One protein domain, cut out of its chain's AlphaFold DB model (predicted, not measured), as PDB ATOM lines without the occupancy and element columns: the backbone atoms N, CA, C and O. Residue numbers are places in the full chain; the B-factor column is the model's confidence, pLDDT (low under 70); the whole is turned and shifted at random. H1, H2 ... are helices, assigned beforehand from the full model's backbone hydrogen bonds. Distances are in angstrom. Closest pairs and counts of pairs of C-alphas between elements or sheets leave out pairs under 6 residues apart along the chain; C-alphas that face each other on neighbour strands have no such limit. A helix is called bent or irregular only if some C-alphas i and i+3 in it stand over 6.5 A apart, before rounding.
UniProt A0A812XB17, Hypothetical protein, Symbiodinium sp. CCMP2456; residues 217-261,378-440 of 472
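What this domain is: This is residues 217 to 261 and 378 to 440 of the 472 residues of the protein "Hypothetical protein" of Symbiodinium sp. CCMP2456 (UniProt A0A812XB17). Three helices, H1, H3 and H4, stand side by side as a loose bundle, while H2 folds back from the far end of H1 as an arm, making an open V with it. H3 and H4 form a helical hairpin; H1 runs along H4 but meets H3 with residues 217 to 224 alone, and residues 246 to 261 of H2 stick out free of the rest. The printed part has 108 residues with four named helices in the order H1, H2, H3, H4 and no named strand; its class is all helix. The whole is loose, with a radius of gyration of the C-alphas of 16.9 A, and flat, spanning 48 by 46 by 19 A.

How they stand to each other: H1, residues 217 to 239, and H4, residues 412 to 440, touch with 24 pairs of C-alphas within 8 A, the closest being those of Ile 221 and Ser 429 at 4.8 A. They run opposite ways at a shallow tilt of 26 degrees. H3, residues 378 to 398, touches H1 with its residues 380 to 387 alone; the closest C-alphas are those of Leu 220 and Phe 384, 6.9 A apart. H1 and H3 run the same way at a shallow tilt of 16 degrees. H3 and H4, the hairpin, touch and run opposite ways at a shallow tilt of 12 degrees, with the C-alphas of Arg 398 and Tyr 414 closest at 5.9 A. H2, residues 242 to 261, is close to H1 but not clearly touching; the closest C-alphas are those of Asn 237 and Ile 245, 6.9 A apart. H1 and H2 run opposite ways at a shallow tilt of 33 degrees, only just short of steep. H2 is apart from H3 and from H4. Each O i to N i+4 pair is within hydrogen-bond range in H2, H3 and H4; in H1 17 of 19 are.

Where its parts are: H1 begins at C-alpha 217, (104.881, 165.187, 125.270), and is 34.1 A long from first to last C-alpha. It is irregular, but only just: C-alphas 221 and 224 are 6.7 A apart. H2 measures 28.1 A and ends at C-alpha 261, (112.387, 142.128, 109.044). H3 measures 29.7 A. H4, the longest helix, measures 42.3 A and ends at C-alpha 440, (106.979, 161.195, 136.172).

The domain as a whole: The C-alphas farthest apart, those of Phe 261 and Ile 406, are 48.0 A apart. Residues 262 to 377 are not printed, and C-alphas 261 and 378 are 38.9 A apart across this cut. The link from H1 to H2 is tight; that from H3 to H4, residues 399 to 411, is long. Mean pLDDT of the printed part is 84.4, and the model's confidence is under 70 at residues 400 to 404 and 408 to 410.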
ATOM      1  N   ASP A 217     103.631 165.041 124.521       85.56
ATOM      2  CA  ASP A 217     104.881 165.187 125.270       85.56
ATOM      3  C   ASP A 217     106.033 164.525 124.523       85.56
ATOM      4  O   ASP A 217     107.094 165.130 124.348       85.56
ATOM      5  N   LEU A 218     105.786 163.336 123.970       86.00
ATOM      6  CA  LEU A 218     106.745 162.669 123.100       86.00
ATOM      7  C   LEU A 218     107.035 163.497 121.839       86.00
ATOM      8  O   LEU A 218     108.195 163.643 121.445       86.00
ATOM      9  N   VAL A 219     106.005 164.094 121.231       87.56
ATOM     10  CA  VAL A 219     106.170 164.955 120.047       87.56
ATOM     11  C   VAL A 219     107.022 166.189 120.355       87.56
ATOM     12  O   VAL A 219     107.869 166.550 119.539       87.56
ATOM     13  N   LEU A 220     106.864 166.820 121.522       86.94
ATOM     14  CA  LEU A 220     107.681 167.976 121.923       86.94
ATOM     15  C   LEU A 220     109.146 167.614 122.199       86.94
ATOM     16  O   LEU A 220     110.025 168.461 122.052       86.94
ATOM     17  N   ILE A 221     109.428 166.361 122.557       89.00
ATOM     18  CA  ILE A 221     110.797 165.864 122.731       89.00
ATOM     19  C   ILE A 221     111.417 165.516 121.373       89.00
ATOM     20  O   ILE A 221     112.542 165.928 121.083       89.00
ATOM     21  N   MET A 222     110.692 164.780 120.527       88.75
ATOM     22  CA  MET A 222     111.202 164.271 119.250       88.75
ATOM     23  C   MET A 222     111.232 165.331 118.143       88.75
ATOM     24  O   MET A 222     112.185 165.373 117.367       88.75
ATOM     25  N   GLY A 223     110.219 166.197 118.075       87.75
ATOM     26  CA  GLY A 223     110.043 167.194 117.016       87.75
ATOM     27  C   GLY A 223     111.271 168.086 116.796       87.75
ATOM     28  O   GLY A 223     111.800 168.098 115.682       87.75
ATOM     29  N   PRO A 224     111.792 168.779 117.827       89.62
ATOM     30  CA  PRO A 224     112.974 169.623 117.670       89.62
ATOM     31  C   PRO A 224     114.224 168.839 117.245       89.62
ATOM     32  O   PRO A 224     115.001 169.328 116.429       89.62
ATOM     33  N   ASN A 225     114.403 167.607 117.732       89.44
ATOM     34  CA  ASN A 225     115.555 166.772 117.375       89.44
ATOM     35  C   ASN A 225     115.518 166.340 115.903       89.44
ATOM     36  O   ASN A 225     116.548 166.352 115.229       89.44
ATOM     37  N   LEU A 226     114.328 166.020 115.382       89.88
ATOM     38  CA  LEU A 226     114.136 165.728 113.960       89.88
ATOM     39  C   LEU A 226     114.437 166.955 113.089       89.88
ATOM     40  O   LEU A 226     115.063 166.821 112.040       89.88
ATOM     41  N   LEU A 227     114.048 168.152 113.539       89.56
ATOM     42  CA  LEU A 227     114.327 169.405 112.832       89.56
ATOM     43  C   LEU A 227     115.826 169.731 112.800       89.56
ATOM     44  O   LEU A 227     116.351 170.055 111.739       89.56
ATOM     45  N   VAL A 228     116.534 169.578 113.925       90.31
ATOM     46  CA  VAL A 228     118.000 169.740 113.972       90.31
ATOM     47  C   VAL A 228     118.680 168.734 113.039       90.31
ATOM     48  O   VAL A 228     119.551 169.112 112.257       90.31
ATOM     49  N   GLY A 229     118.240 167.471 113.057       90.19
ATOM     50  CA  GLY A 229     118.724 166.443 112.136       90.19
ATOM     51  C   GLY A 229     118.498 166.808 110.667       90.19
ATOM     52  O   GLY A 229     119.405 166.649 109.854       90.19
ATOM     53  N   ALA A 230     117.333 167.365 110.325       88.38
ATOM     54  CA  ALA A 230     117.030 167.828 108.972       88.38
ATOM     55  C   ALA A 230     117.913 169.012 108.541       88.38
ATOM     56  O   ALA A 230     118.366 169.045 107.397       88.38
ATOM     57  N   MET A 231     118.214 169.953 109.444       86.50
ATOM     58  CA  MET A 231     119.120 171.073 109.159       86.50
ATOM     59  C   MET A 231     120.540 170.591 108.848       86.50
ATOM     60  O   MET A 231     121.123 170.985 107.837       86.50
ATOM     61  N   VAL A 232     121.081 169.705 109.690       88.81
ATOM     62  CA  VAL A 232     122.407 169.106 109.477       88.81
ATOM     63  C   VAL A 232     122.409 168.260 108.204       88.81
ATOM     64  O   VAL A 232     123.310 168.385 107.377       88.81
ATOM     65  N   GLY A 233     121.371 167.447 108.001       88.62
ATOM     66  CA  GLY A 233     121.208 166.606 106.817       88.62
ATOM     67  C   GLY A 233     121.130 167.406 105.518       88.62
ATOM     68  O   GLY A 233     121.734 167.005 104.531       88.62
ATOM     69  N   SER A 234     120.459 168.562 105.513       83.75
ATOM     70  CA  SER A 234     120.408 169.449 104.345       83.75
ATOM     71  C   SER A 234     121.776 170.042 104.011       83.75
ATOM     72  O   SER A 234     122.104 170.157 102.833       83.75
ATOM     73  N   PHE A 235     122.580 170.399 105.018       83.12
ATOM     74  CA  PHE A 235     123.949 170.864 104.793       83.12
ATOM     75  C   PHE A 235     124.833 169.742 104.238       83.12
ATOM     76  O   PHE A 235     125.542 169.947 103.256       83.12
ATOM     77  N   LEU A 236     124.736 168.535 104.805       85.12
ATOM     78  CA  LEU A 236     125.440 167.356 104.296       85.12
ATOM     79  C   LEU A 236     124.993 166.985 102.876       85.12
ATOM     80  O   LEU A 236     125.823 166.591 102.070       85.12
ATOM     81  N   ASN A 237     123.712 167.143 102.540       85.62
ATOM     82  CA  ASN A 237     123.217 166.891 101.187       85.62
ATOM     83  C   ASN A 237     123.869 167.830 100.164       85.62
ATOM     84  O   ASN A 237     124.162 167.393  99.065       85.62
ATOM     85  N   PHE A 238     124.145 169.084 100.523       81.12
ATOM     86  CA  PHE A 238     124.859 170.005  99.638       81.12
ATOM     87  C   PHE A 238     126.375 169.761  99.617       81.12
ATOM     88  O   PHE A 238     127.004 169.854  98.570       81.12
ATOM     89  N   ALA A 239     126.974 169.460 100.773       81.38
ATOM     90  CA  ALA A 239     128.425 169.344 100.909       81.38
ATOM     91  C   ALA A 239     128.999 168.005 100.408       81.38
ATOM     92  O   ALA A 239     130.189 167.927 100.103       81.38
ATOM     93  N   LEU A 240     128.195 166.939 100.379       78.94
ATOM     94  CA  LEU A 240     128.652 165.597 100.022       78.94
ATOM     95  C   LEU A 240     128.406 165.280  98.537       78.94
ATOM     96  O   LEU A 240     127.371 165.653  97.988       78.94
ATOM     97  N   PRO A 241     129.302 164.513  97.889       82.31
ATOM     98  CA  PRO A 241     129.103 164.069  96.515       82.31
ATOM     99  C   PRO A 241     127.957 163.050  96.404       82.31
ATOM    100  O   PRO A 241     127.709 162.254  97.316       82.31
ATOM    101  N   SER A 242     127.299 163.003  95.243       76.50
ATOM    102  CA  SER A 242     126.082 162.207  95.008       76.50
ATOM    103  C   SER A 242     126.239 160.710  95.305       76.50
ATOM    104  O   SER A 242     125.305 160.080  95.804       76.50
ATOM    105  N   TRP A 243     127.414 160.128  95.035       82.88
ATOM    106  CA  TRP A 243     127.689 158.708  95.302       82.88
ATOM    107  C   TRP A 243     127.664 158.389  96.800       82.88
ATOM    108  O   TRP A 243     127.196 157.322  97.198       82.88
ATOM    109  N   LEU A 244     128.125 159.322  97.637       84.56
ATOM    110  CA  LEU A 244     128.170 159.140  99.081       84.56
ATOM    111  C   LEU A 244     126.767 159.251  99.675       84.56
ATOM    112  O   LEU A 244     126.394 158.430 100.509       84.56
ATOM    113  N   ILE A 245     125.964 160.208  99.196       86.25
ATOM    114  CA  ILE A 245     124.555 160.348  99.596       86.25
ATOM    115  C   ILE A 245     123.778 159.083  99.231       86.25
ATOM    116  O   ILE A 245     123.043 158.548 100.062       86.25
ATOM    117  N   LEU A 246     123.981 158.562  98.017       85.19
ATOM    118  CA  LEU A 246     123.372 157.310  97.582       85.19
ATOM    119  C   LEU A 246     123.821 156.129  98.456       85.19
ATOM    120  O   LEU A 246     122.984 155.341  98.892       85.19
ATOM    121  N   GLY A 247     125.117 156.028  98.765       89.19
ATOM    122  CA  GLY A 247     125.655 154.996  99.654       89.19
ATOM    123  C   GLY A 247     125.050 155.047 101.060       89.19
ATOM    124  O   GLY A 247     124.647 154.014 101.595       89.19
ATOM    125  N   MET A 248     124.910 156.244 101.638       88.38
ATOM    126  CA  MET A 248     124.266 156.457 102.942       88.38
ATOM    127  C   MET A 248     122.775 156.115 102.914       88.38
ATOM    128  O   MET A 248     122.288 155.441 103.822       88.38
ATOM    129  N   LEU A 249     122.059 156.518 101.862       86.12
ATOM    130  CA  LEU A 249     120.646 156.186 101.673       86.12
ATOM    131  C   LEU A 249     120.443 154.668 101.621       86.12
ATOM    132  O   LEU A 249     119.603 154.132 102.343       86.12
ATOM    133  N   VAL A 250     121.246 153.961 100.820       90.19
ATOM    134  CA  VAL A 250     121.186 152.496 100.719       90.19
ATOM    135  C   VAL A 250     121.531 151.838 102.054       90.19
ATOM    136  O   VAL A 250     120.832 150.912 102.464       90.19
ATOM    137  N   ALA A 251     122.562 152.310 102.761       92.19
ATOM    138  CA  ALA A 251     122.952 151.764 104.060       92.19
ATOM    139  C   ALA A 251     121.841 151.913 105.113       92.19
ATOM    140  O   ALA A 251     121.498 150.936 105.784       92.19
ATOM    141  N   ILE A 252     121.239 153.103 105.225       88.75
ATOM    142  CA  ILE A 252     120.155 153.375 106.179       88.75
ATOM    143  C   ILE A 252     118.920 152.546 105.824       88.75
ATOM    144  O   ILE A 252     118.408 151.828 106.680       88.75
ATOM    145  N   LEU A 253     118.477 152.559 104.562       86.25
ATOM    146  CA  LEU A 253     117.311 151.776 104.145       86.25
ATOM    147  C   LEU A 253     117.533 150.272 104.332       86.25
ATOM    148  O   LEU A 253     116.636 149.580 104.806       86.25
ATOM    149  N   SER A 254     118.734 149.765 104.044       89.75
ATOM    150  CA  SER A 254     119.079 148.357 104.278       89.75
ATOM    151  C   SER A 254     119.042 148.009 105.762       89.75
ATOM    152  O   SER A 254     118.494 146.971 106.137       89.75
ATOM    153  N   HIS A 255     119.575 148.882 106.621       91.25
ATOM    154  CA  HIS A 255     119.520 148.695 108.066       91.25
ATOM    155  C   HIS A 255     118.073 148.687 108.580       91.25
ATOM    156  O   HIS A 255     117.697 147.792 109.341       91.25
ATOM    157  N   SER A 256     117.241 149.627 108.127       85.81
ATOM    158  CA  SER A 256     115.830 149.713 108.507       85.81
ATOM    159  C   SER A 256     115.036 148.500 108.028       85.81
ATOM    160  O   SER A 256     114.262 147.938 108.806       85.81
ATOM    161  N   VAL A 257     115.274 148.027 106.800       86.50
ATOM    162  CA  VAL A 257     114.671 146.792 106.275       86.50
ATOM    163  C   VAL A 257     115.108 145.595 107.113       86.50
ATOM    164  O   VAL A 257     114.258 144.842 107.580       86.50
ATOM    165  N   PHE A 258     116.407 145.439 107.378       88.81
ATOM    166  CA  PHE A 258     116.928 144.317 108.159       88.81
ATOM    167  C   PHE A 258     116.369 144.293 109.588       88.81
ATOM    168  O   PHE A 258     115.890 143.260 110.057       88.81
ATOM    169  N   LYS A 259     116.377 145.442 110.275       85.69
ATOM    170  CA  LYS A 259     115.848 145.594 111.639       85.69
ATOM    171  C   LYS A 259     114.346 145.314 111.689       85.69
ATOM    172  O   LYS A 259     113.892 144.606 112.589       85.69
ATOM    173  N   THR A 260     113.586 145.831 110.725       84.12
ATOM    174  CA  THR A 260     112.134 145.606 110.632       84.12
ATOM    175  C   THR A 260     111.825 144.148 110.329       84.12
ATOM    176  O   THR A 260     110.980 143.554 110.990       84.12
ATOM    177  N   PHE A 261     112.563 143.530 109.407       86.44
ATOM    178  CA  PHE A 261     112.387 142.128 109.044       86.44
ATOM    179  C   PHE A 261     112.704 141.192 110.212       86.44
ATOM    180  O   PHE A 261     111.930 140.284 110.507       86.44
ATOM    181  N   ARG A 378      95.972 172.594 125.043       86.88
ATOM    182  CA  ARG A 378      96.306 173.931 124.517       86.88
ATOM    183  C   ARG A 378      97.726 174.382 124.863       86.88
ATOM    184  O   ARG A 378      98.389 174.948 124.007       86.88
ATOM    185  N   SER A 379      98.211 174.109 126.073       84.62
ATOM    186  CA  SER A 379      99.567 174.494 126.498       84.62
ATOM    187  C   SER A 379     100.659 173.831 125.653       84.62
ATOM    188  O   SER A 379     101.607 174.494 125.236       84.62
ATOM    189  N   LYS A 380     100.501 172.540 125.345       86.56
ATOM    190  CA  LYS A 380     101.442 171.764 124.526       86.56
ATOM    191  C   LYS A 380     101.375 172.183 123.056       86.56
ATOM    192  O   LYS A 380     102.409 172.376 122.422       86.56
ATOM    193  N   LEU A 381     100.164 172.415 122.545       88.75
ATOM    194  CA  LEU A 381      99.939 172.917 121.185       88.75
ATOM    195  C   LEU A 381     100.523 174.321 120.974       88.75
ATOM    196  O   LEU A 381     101.117 174.574 119.931       88.75
ATOM    197  N   ILE A 382     100.410 175.214 121.963       89.19
ATOM    198  CA  ILE A 382     101.060 176.533 121.928       89.19
ATOM    199  C   ILE A 382     102.581 176.371 121.871       89.19
ATOM    200  O   ILE A 382     103.221 177.049 121.076       89.19
ATOM    201  N   GLY A 383     103.162 175.449 122.646       86.75
ATOM    202  CA  GLY A 383     104.595 175.142 122.574       86.75
ATOM    203  C   GLY A 383     105.041 174.713 121.171       86.75
ATOM    204  O   GLY A 383     106.032 175.223 120.652       86.75
ATOM    205  N   PHE A 384     104.268 173.840 120.520       87.44
ATOM    206  CA  PHE A 384     104.533 173.420 119.143       87.44
ATOM    207  C   PHE A 384     104.395 174.574 118.140       87.44
ATOM    208  O   PHE A 384     105.256 174.755 117.281       87.44
ATOM    209  N   LEU A 385     103.337 175.380 118.263       89.50
ATOM    210  CA  LEU A 385     103.112 176.543 117.403       89.50
ATOM    211  C   LEU A 385     104.246 177.566 117.547       89.50
ATOM    212  O   LEU A 385     104.752 178.052 116.545       89.50
ATOM    213  N   LEU A 386     104.684 177.852 118.775       87.75
ATOM    214  CA  LEU A 386     105.813 178.743 119.041       87.75
ATOM    215  C   LEU A 386     107.105 178.215 118.412       87.75
ATOM    216  O   LEU A 386     107.794 178.969 117.732       87.75
ATOM    217  N   MET A 387     107.408 176.923 118.581       87.38
ATOM    218  CA  MET A 387     108.559 176.281 117.938       87.38
ATOM    219  C   MET A 387     108.506 176.440 116.412       87.38
ATOM    220  O   MET A 387     109.500 176.818 115.793       87.38
ATOM    221  N   TRP A 388     107.346 176.179 115.806       88.94
ATOM    222  CA  TRP A 388     107.154 176.304 114.365       88.94
ATOM    223  C   TRP A 388     107.301 177.752 113.883       88.94
ATOM    224  O   TRP A 388     108.014 177.997 112.916       88.94
ATOM    225  N   VAL A 389     106.691 178.719 114.578       89.81
ATOM    226  CA  VAL A 389     106.803 180.149 114.249       89.81
ATOM    227  C   VAL A 389     108.256 180.605 114.329       89.81
ATOM    228  O   VAL A 389     108.737 181.237 113.395       89.81
ATOM    229  N   VAL A 390     108.981 180.246 115.392       87.00
ATOM    230  CA  VAL A 390     110.407 180.583 115.542       87.00
ATOM    231  C   VAL A 390     111.228 180.016 114.385       87.00
ATOM    232  O   VAL A 390     112.036 180.739 113.799       87.00
ATOM    233  N   LEU A 391     110.996 178.755 114.013       88.44
ATOM    234  CA  LEU A 391     111.681 178.122 112.888       88.44
ATOM    235  C   LEU A 391     111.377 178.839 111.566       88.44
ATOM    236  O   LEU A 391     112.301 179.207 110.846       88.44
ATOM    237  N   VAL A 392     110.098 179.061 111.253       88.50
ATOM    238  CA  VAL A 392     109.668 179.699 110.002       88.50
ATOM    239  C   VAL A 392     110.184 181.126 109.911       88.50
ATOM    240  O   VAL A 392     110.768 181.484 108.894       88.50
ATOM    241  N   CYS A 393     110.041 181.924 110.972       87.94
ATOM    242  CA  CYS A 393     110.604 183.268 111.018       87.94
ATOM    243  C   CYS A 393     112.105 183.227 110.739       87.94
ATOM    244  O   CYS A 393     112.586 183.980 109.899       87.94
ATOM    245  N   SER A 394     112.839 182.316 111.371       86.75
ATOM    246  CA  SER A 394     114.284 182.225 111.175       86.75
ATOM    247  C   SER A 394     114.672 181.792 109.759       86.75
ATOM    248  O   SER A 394     115.640 182.317 109.214       86.75
ATOM    249  N   ILE A 395     113.905 180.895 109.129       84.56
ATOM    250  CA  ILE A 395     114.089 180.524 107.717       84.56
ATOM    251  C   ILE A 395     113.807 181.723 106.804       84.56
ATOM    252  O   ILE A 395     114.591 181.980 105.895       84.56
ATOM    253  N   LEU A 396     112.736 182.484 107.053       85.94
ATOM    254  CA  LEU A 396     112.380 183.670 106.265       85.94
ATOM    255  C   LEU A 396     113.418 184.793 106.401       85.94
ATOM    256  O   LEU A 396     113.797 185.398 105.402       85.94
ATOM    257  N   PHE A 397     113.919 185.045 107.615       84.19
ATOM    258  CA  PHE A 397     114.992 186.019 107.847       84.19
ATOM    259  C   PHE A 397     116.274 185.632 107.107       84.19
ATOM    260  O   PHE A 397     116.936 186.491 106.524       84.19
ATOM    261  N   ARG A 398     116.606 184.339 107.122       82.19
ATOM    262  CA  ARG A 398     117.817 183.796 106.512       82.19
ATOM    263  C   ARG A 398     117.733 183.707 104.981       82.19
ATOM    264  O   ARG A 398     118.749 183.854 104.315       82.19
ATOM    265  N   GLY A 399     116.546 183.452 104.432       70.19
ATOM    266  CA  GLY A 399     116.363 183.174 103.008       70.19
ATOM    267  C   GLY A 399     116.992 181.852 102.556       70.19
ATOM    268  O   GLY A 399     117.514 181.060 103.351       70.19
ATOM    269  N   GLY A 400     116.927 181.600 101.250       67.44
ATOM    270  CA  GLY A 400     117.561 180.461 100.591       67.44
ATOM    271  C   GLY A 400     118.059 180.823  99.192       67.44
ATOM    272  O   GLY A 400     117.875 181.942  98.729       67.44
ATOM    273  N   HIS A 401     118.662 179.867  98.483       59.06
ATOM    274  CA  HIS A 401     119.202 180.111  97.136       59.06
ATOM    275  C   HIS A 401     118.141 180.524  96.102       59.06
ATOM    276  O   HIS A 401     118.449 181.280  95.189       59.06
ATOM    277  N   ALA A 402     116.903 180.041  96.247       57.03
ATOM    278  CA  ALA A 402     115.803 180.326  95.321       57.03
ATOM    279  C   ALA A 402     114.906 181.501  95.757       57.03
ATOM    280  O   ALA A 402     114.090 181.972  94.970       57.03
ATOM    281  N   ALA A 403     115.023 181.959  97.007       66.62
ATOM    282  CA  ALA A 403     114.201 183.034  97.556       66.62
ATOM    283  C   ALA A 403     115.074 183.946  98.432       66.62
ATOM    284  O   ALA A 403     115.562 183.481  99.471       66.62
ATOM    285  N   PRO A 404     115.285 185.216  98.037       67.62
ATOM    286  CA  PRO A 404     116.144 186.125  98.783       67.62
ATOM    287  C   PRO A 404     115.587 186.354 100.192       67.62
ATOM    288  O   PRO A 404     114.388 186.566 100.377       67.62
ATOM    289  N   GLY A 405     116.471 186.277 101.185       74.50
ATOM    290  CA  GLY A 405     116.179 186.625 102.573       74.50
ATOM    291  C   GLY A 405     116.563 188.066 102.887       74.50
ATOM    292  O   GLY A 405     117.079 188.789 102.041       74.50
ATOM    293  N   ILE A 406     116.346 188.468 104.140       78.25
ATOM    294  CA  ILE A 406     116.843 189.753 104.659       78.25
ATOM    295  C   ILE A 406     118.366 189.694 104.859       78.25
ATOM    296  O   ILE A 406     119.044 190.715 104.774       78.25
ATOM    297  N   VAL A 407     118.902 188.502 105.137       75.50
ATOM    298  CA  VAL A 407     120.331 188.253 105.341       75.50
ATOM    299  C   VAL A 407     120.912 187.522 104.135       75.50
ATOM    300  O   VAL A 407     120.388 186.488 103.725       75.50
ATOM    301  N   ASP A 408     122.029 188.021 103.610       66.69
ATOM    302  CA  ASP A 408     122.739 187.370 102.509       66.69
ATOM    303  C   ASP A 408     123.309 186.005 102.917       66.69
ATOM    304  O   ASP A 408     123.904 185.849 103.988       66.69
ATOM    305  N   VAL A 409     123.198 185.028 102.011       65.12
ATOM    306  CA  VAL A 409     123.635 183.631 102.205       65.12
ATOM    307  C   VAL A 409     125.127 183.518 102.568       65.12
ATOM    308  O   VAL A 409     125.520 182.611 103.299       65.12
ATOM    309  N   CYS A 410     125.955 184.468 102.119       66.19
ATOM    310  CA  CYS A 410     127.398 184.509 102.381       66.19
ATOM    311  C   CYS A 410     127.803 185.356 103.605       66.19
ATOM    312  O   CYS A 410     128.996 185.524 103.860       66.19
ATOM    313  N   SER A 411     126.853 185.897 104.373       75.06
ATOM    314  CA  SER A 411     127.155 186.664 105.589       75.06
ATOM    315  C   SER A 411     127.422 185.747 106.789       75.06
ATOM    316  O   SER A 411     126.793 184.702 106.948       75.06
ATOM    317  N   SER A 412     128.296 186.161 107.712       80.88
ATOM    318  CA  SER A 412     128.478 185.467 108.998       80.88
ATOM    319  C   SER A 412     127.171 185.386 109.799       80.88
ATOM    320  O   SER A 412     126.936 184.404 110.505       80.88
ATOM    321  N   MET A 413     126.271 186.363 109.626       81.00
ATOM    322  CA  MET A 413     124.949 186.378 110.257       81.00
ATOM    323  C   MET A 413     124.065 185.199 109.829       81.00
ATOM    324  O   MET A 413     123.280 184.710 110.640       81.00
ATOM    325  N   TYR A 414     124.219 184.691 108.604       81.19
ATOM    326  CA  TYR A 414     123.468 183.535 108.109       81.19
ATOM    327  C   TYR A 414     123.722 182.287 108.967       81.19
ATOM    328  O   TYR A 414     122.791 181.593 109.390       81.19
ATOM    329  N   TRP A 415     124.996 182.037 109.281       83.44
ATOM    330  CA  TRP A 415     125.424 180.910 110.108       83.44
ATOM    331  C   TRP A 415     125.106 181.118 111.584       83.44
ATOM    332  O   TRP A 415     124.738 180.162 112.261       83.44
ATOM    333  N   VAL A 416     125.173 182.361 112.075       88.50
ATOM    334  CA  VAL A 416     124.771 182.696 113.449       88.50
ATOM    335  C   VAL A 416     123.284 182.417 113.664       88.50
ATOM    336  O   VAL A 416     122.931 181.783 114.653       88.50
ATOM    337  N   ILE A 417     122.415 182.813 112.729       87.19
ATOM    338  CA  ILE A 417     120.974 182.531 112.811       87.19
ATOM    339  C   ILE A 417     120.726 181.019 112.752       87.19
ATOM    340  O   ILE A 417     119.996 180.483 113.584       87.19
ATOM    341  N   ALA A 418     121.376 180.300 111.832       85.44
ATOM    342  CA  ALA A 418     121.243 178.845 111.746       85.44
ATOM    343  C   ALA A 418     121.697 178.138 113.041       85.44
ATOM    344  O   ALA A 418     120.976 177.293 113.571       85.44
ATOM    345  N   ALA A 419     122.838 178.525 113.613       89.31
ATOM    346  CA  ALA A 419     123.317 177.976 114.879       89.31
ATOM    347  C   ALA A 419     122.391 178.333 116.054       89.31
ATOM    348  O   ALA A 419     122.087 177.474 116.881       89.31
ATOM    349  N   ALA A 420     121.891 179.570 116.105       90.50
ATOM    350  CA  ALA A 420     120.957 180.018 117.133       90.50
ATOM    351  C   ALA A 420     119.638 179.236 117.080       90.50
ATOM    352  O   ALA A 420     119.147 178.800 118.118       90.50
ATOM    353  N   THR A 421     119.092 178.993 115.886       90.81
ATOM    354  CA  THR A 421     117.875 178.180 115.726       90.81
ATOM    355  C   THR A 421     118.083 176.735 116.151       90.81
ATOM    356  O   THR A 421     117.267 176.200 116.899       90.81
ATOM    357  N   ALA A 422     119.200 176.113 115.759       90.44
ATOM    358  CA  ALA A 422     119.537 174.765 116.199       90.44
ATOM    359  C   ALA A 422     119.678 174.696 117.730       90.44
ATOM    360  O   ALA A 422     119.110 173.808 118.364       90.44
ATOM    361  N   ALA A 423     120.352 175.674 118.344       91.56
ATOM    362  CA  ALA A 423     120.480 175.767 119.796       91.56
ATOM    363  C   ALA A 423     119.117 175.938 120.486       91.56
ATOM    364  O   ALA A 423     118.838 175.250 121.466       91.56
ATOM    365  N   GLN A 424     118.239 176.796 119.959       90.06
ATOM    366  CA  GLN A 424     116.881 176.978 120.480       90.06
ATOM    367  C   GLN A 424     116.063 175.683 120.414       90.06
ATOM    368  O   GLN A 424     115.407 175.335 121.394       90.06
ATOM    369  N   LEU A 425     116.134 174.935 119.310       90.44
ATOM    370  CA  LEU A 425     115.456 173.642 119.173       90.44
ATOM    371  C   LEU A 425     115.972 172.614 120.191       90.44
ATOM    372  O   LEU A 425     115.172 171.931 120.833       90.44
ATOM    373  N   VAL A 426     117.289 172.543 120.402       90.62
ATOM    374  CA  VAL A 426     117.887 171.664 121.419       90.62
ATOM    375  C   VAL A 426     117.435 172.068 122.825       90.62
ATOM    376  O   VAL A 426     117.012 171.211 123.598       90.62
ATOM    377  N   ILE A 427     117.442 173.363 123.151       90.88
ATOM    378  CA  ILE A 427     116.973 173.875 124.450       90.88
ATOM    379  C   ILE A 427     115.489 173.540 124.666       90.88
ATOM    380  O   ILE A 427     115.101 173.103 125.754       90.88
ATOM    381  N   LEU A 428     114.647 173.691 123.641       87.75
ATOM    382  CA  LEU A 428     113.233 173.311 123.697       87.75
ATOM    383  C   LEU A 428     113.055 171.805 123.937       87.75
ATOM    384  O   LEU A 428     112.250 171.423 124.789       87.75
ATOM    385  N   SER A 429     113.835 170.949 123.270       90.00
ATOM    386  CA  SER A 429     113.791 169.498 123.504       90.00
ATOM    387  C   SER A 429     114.260 169.130 124.917       90.00
ATOM    388  O   SER A 429     113.599 168.356 125.613       90.00
ATOM    389  N   MET A 430     115.356 169.729 125.391       89.88
ATOM    390  CA  MET A 430     115.898 169.478 126.731       89.88
ATOM    391  C   MET A 430     114.951 169.952 127.835       89.88
ATOM    392  O   MET A 430     114.727 169.229 128.805       89.88
ATOM    393  N   SER A 431     114.362 171.140 127.688       87.50
ATOM    394  CA  SER A 431     113.387 171.668 128.648       87.50
ATOM    395  C   SER A 431     112.113 170.820 128.686       87.50
ATOM    396  O   SER A 431     111.615 170.508 129.768       87.50
ATOM    397  N   SER A 432     111.634 170.361 127.527       86.00
ATOM    398  CA  SER A 432     110.483 169.455 127.427       86.00
ATOM    399  C   SER A 432     110.774 168.097 128.068       86.00
ATOM    400  O   SER A 432     109.966 167.609 128.854       86.00
ATOM    401  N   SER A 433     111.961 167.535 127.825       86.44
ATOM    402  CA  SER A 433     112.420 166.283 128.441       86.44
ATOM    403  C   SER A 433     112.540 166.409 129.963       86.44
ATOM    404  O   SER A 433     112.071 165.546 130.700       86.44
ATOM    405  N   ALA A 434     113.113 167.510 130.458       86.38
ATOM    406  CA  ALA A 434     113.219 167.776 131.892       86.38
ATOM    407  C   ALA A 434     111.838 167.912 132.550       86.38
ATOM    408  O   ALA A 434     111.625 167.398 133.649       86.38
ATOM    409  N   ASN A 435     110.890 168.566 131.876       83.62
ATOM    410  CA  ASN A 435     109.514 168.674 132.349       83.62
ATOM    411  C   ASN A 435     108.812 167.310 132.372       83.62
ATOM    412  O   ASN A 435     108.161 166.999 133.364       83.62
ATOM    413  N   ALA A 436     108.992 166.474 131.346       80.81
ATOM    414  CA  ALA A 436     108.432 165.121 131.316       80.81
ATOM    415  C   ALA A 436     108.956 164.260 132.482       80.81
ATOM    416  O   ALA A 436     108.169 163.671 133.222       80.81
ATOM    417  N   ILE A 437     110.271 164.283 132.731       82.88
ATOM    418  CA  ILE A 437     110.895 163.553 133.849       82.88
ATOM    419  C   ILE A 437     110.372 164.048 135.205       82.88
ATOM    420  O   ILE A 437     110.124 163.249 136.108       82.88
ATOM    421  N   ARG A 438     110.189 165.365 135.373       81.94
ATOM    422  CA  ARG A 438     109.628 165.938 136.610       81.94
ATOM    423  C   ARG A 438     108.207 165.445 136.868       81.94
ATOM    424  O   ARG A 438     107.913 165.046 137.991       81.94
ATOM    425  N   MET A 439     107.367 165.409 135.835       74.62
ATOM    426  CA  MET A 439     105.990 164.916 135.943       74.62
ATOM    427  C   MET A 439     105.952 163.426 136.320       74.62
ATOM    428  O   MET A 439     105.154 163.026 137.167       74.62
ATOM    429  N   GLU A 440     106.850 162.603 135.768       75.50
ATOM    430  CA  GLU A 440     106.979 161.195 136.172       75.50
ATOM    431  C   GLU A 440     107.464 161.040 137.622       75.50
ATOM    432  O   GLU A 440     106.930 160.221 138.374       75.50
TER     433      GLU A 440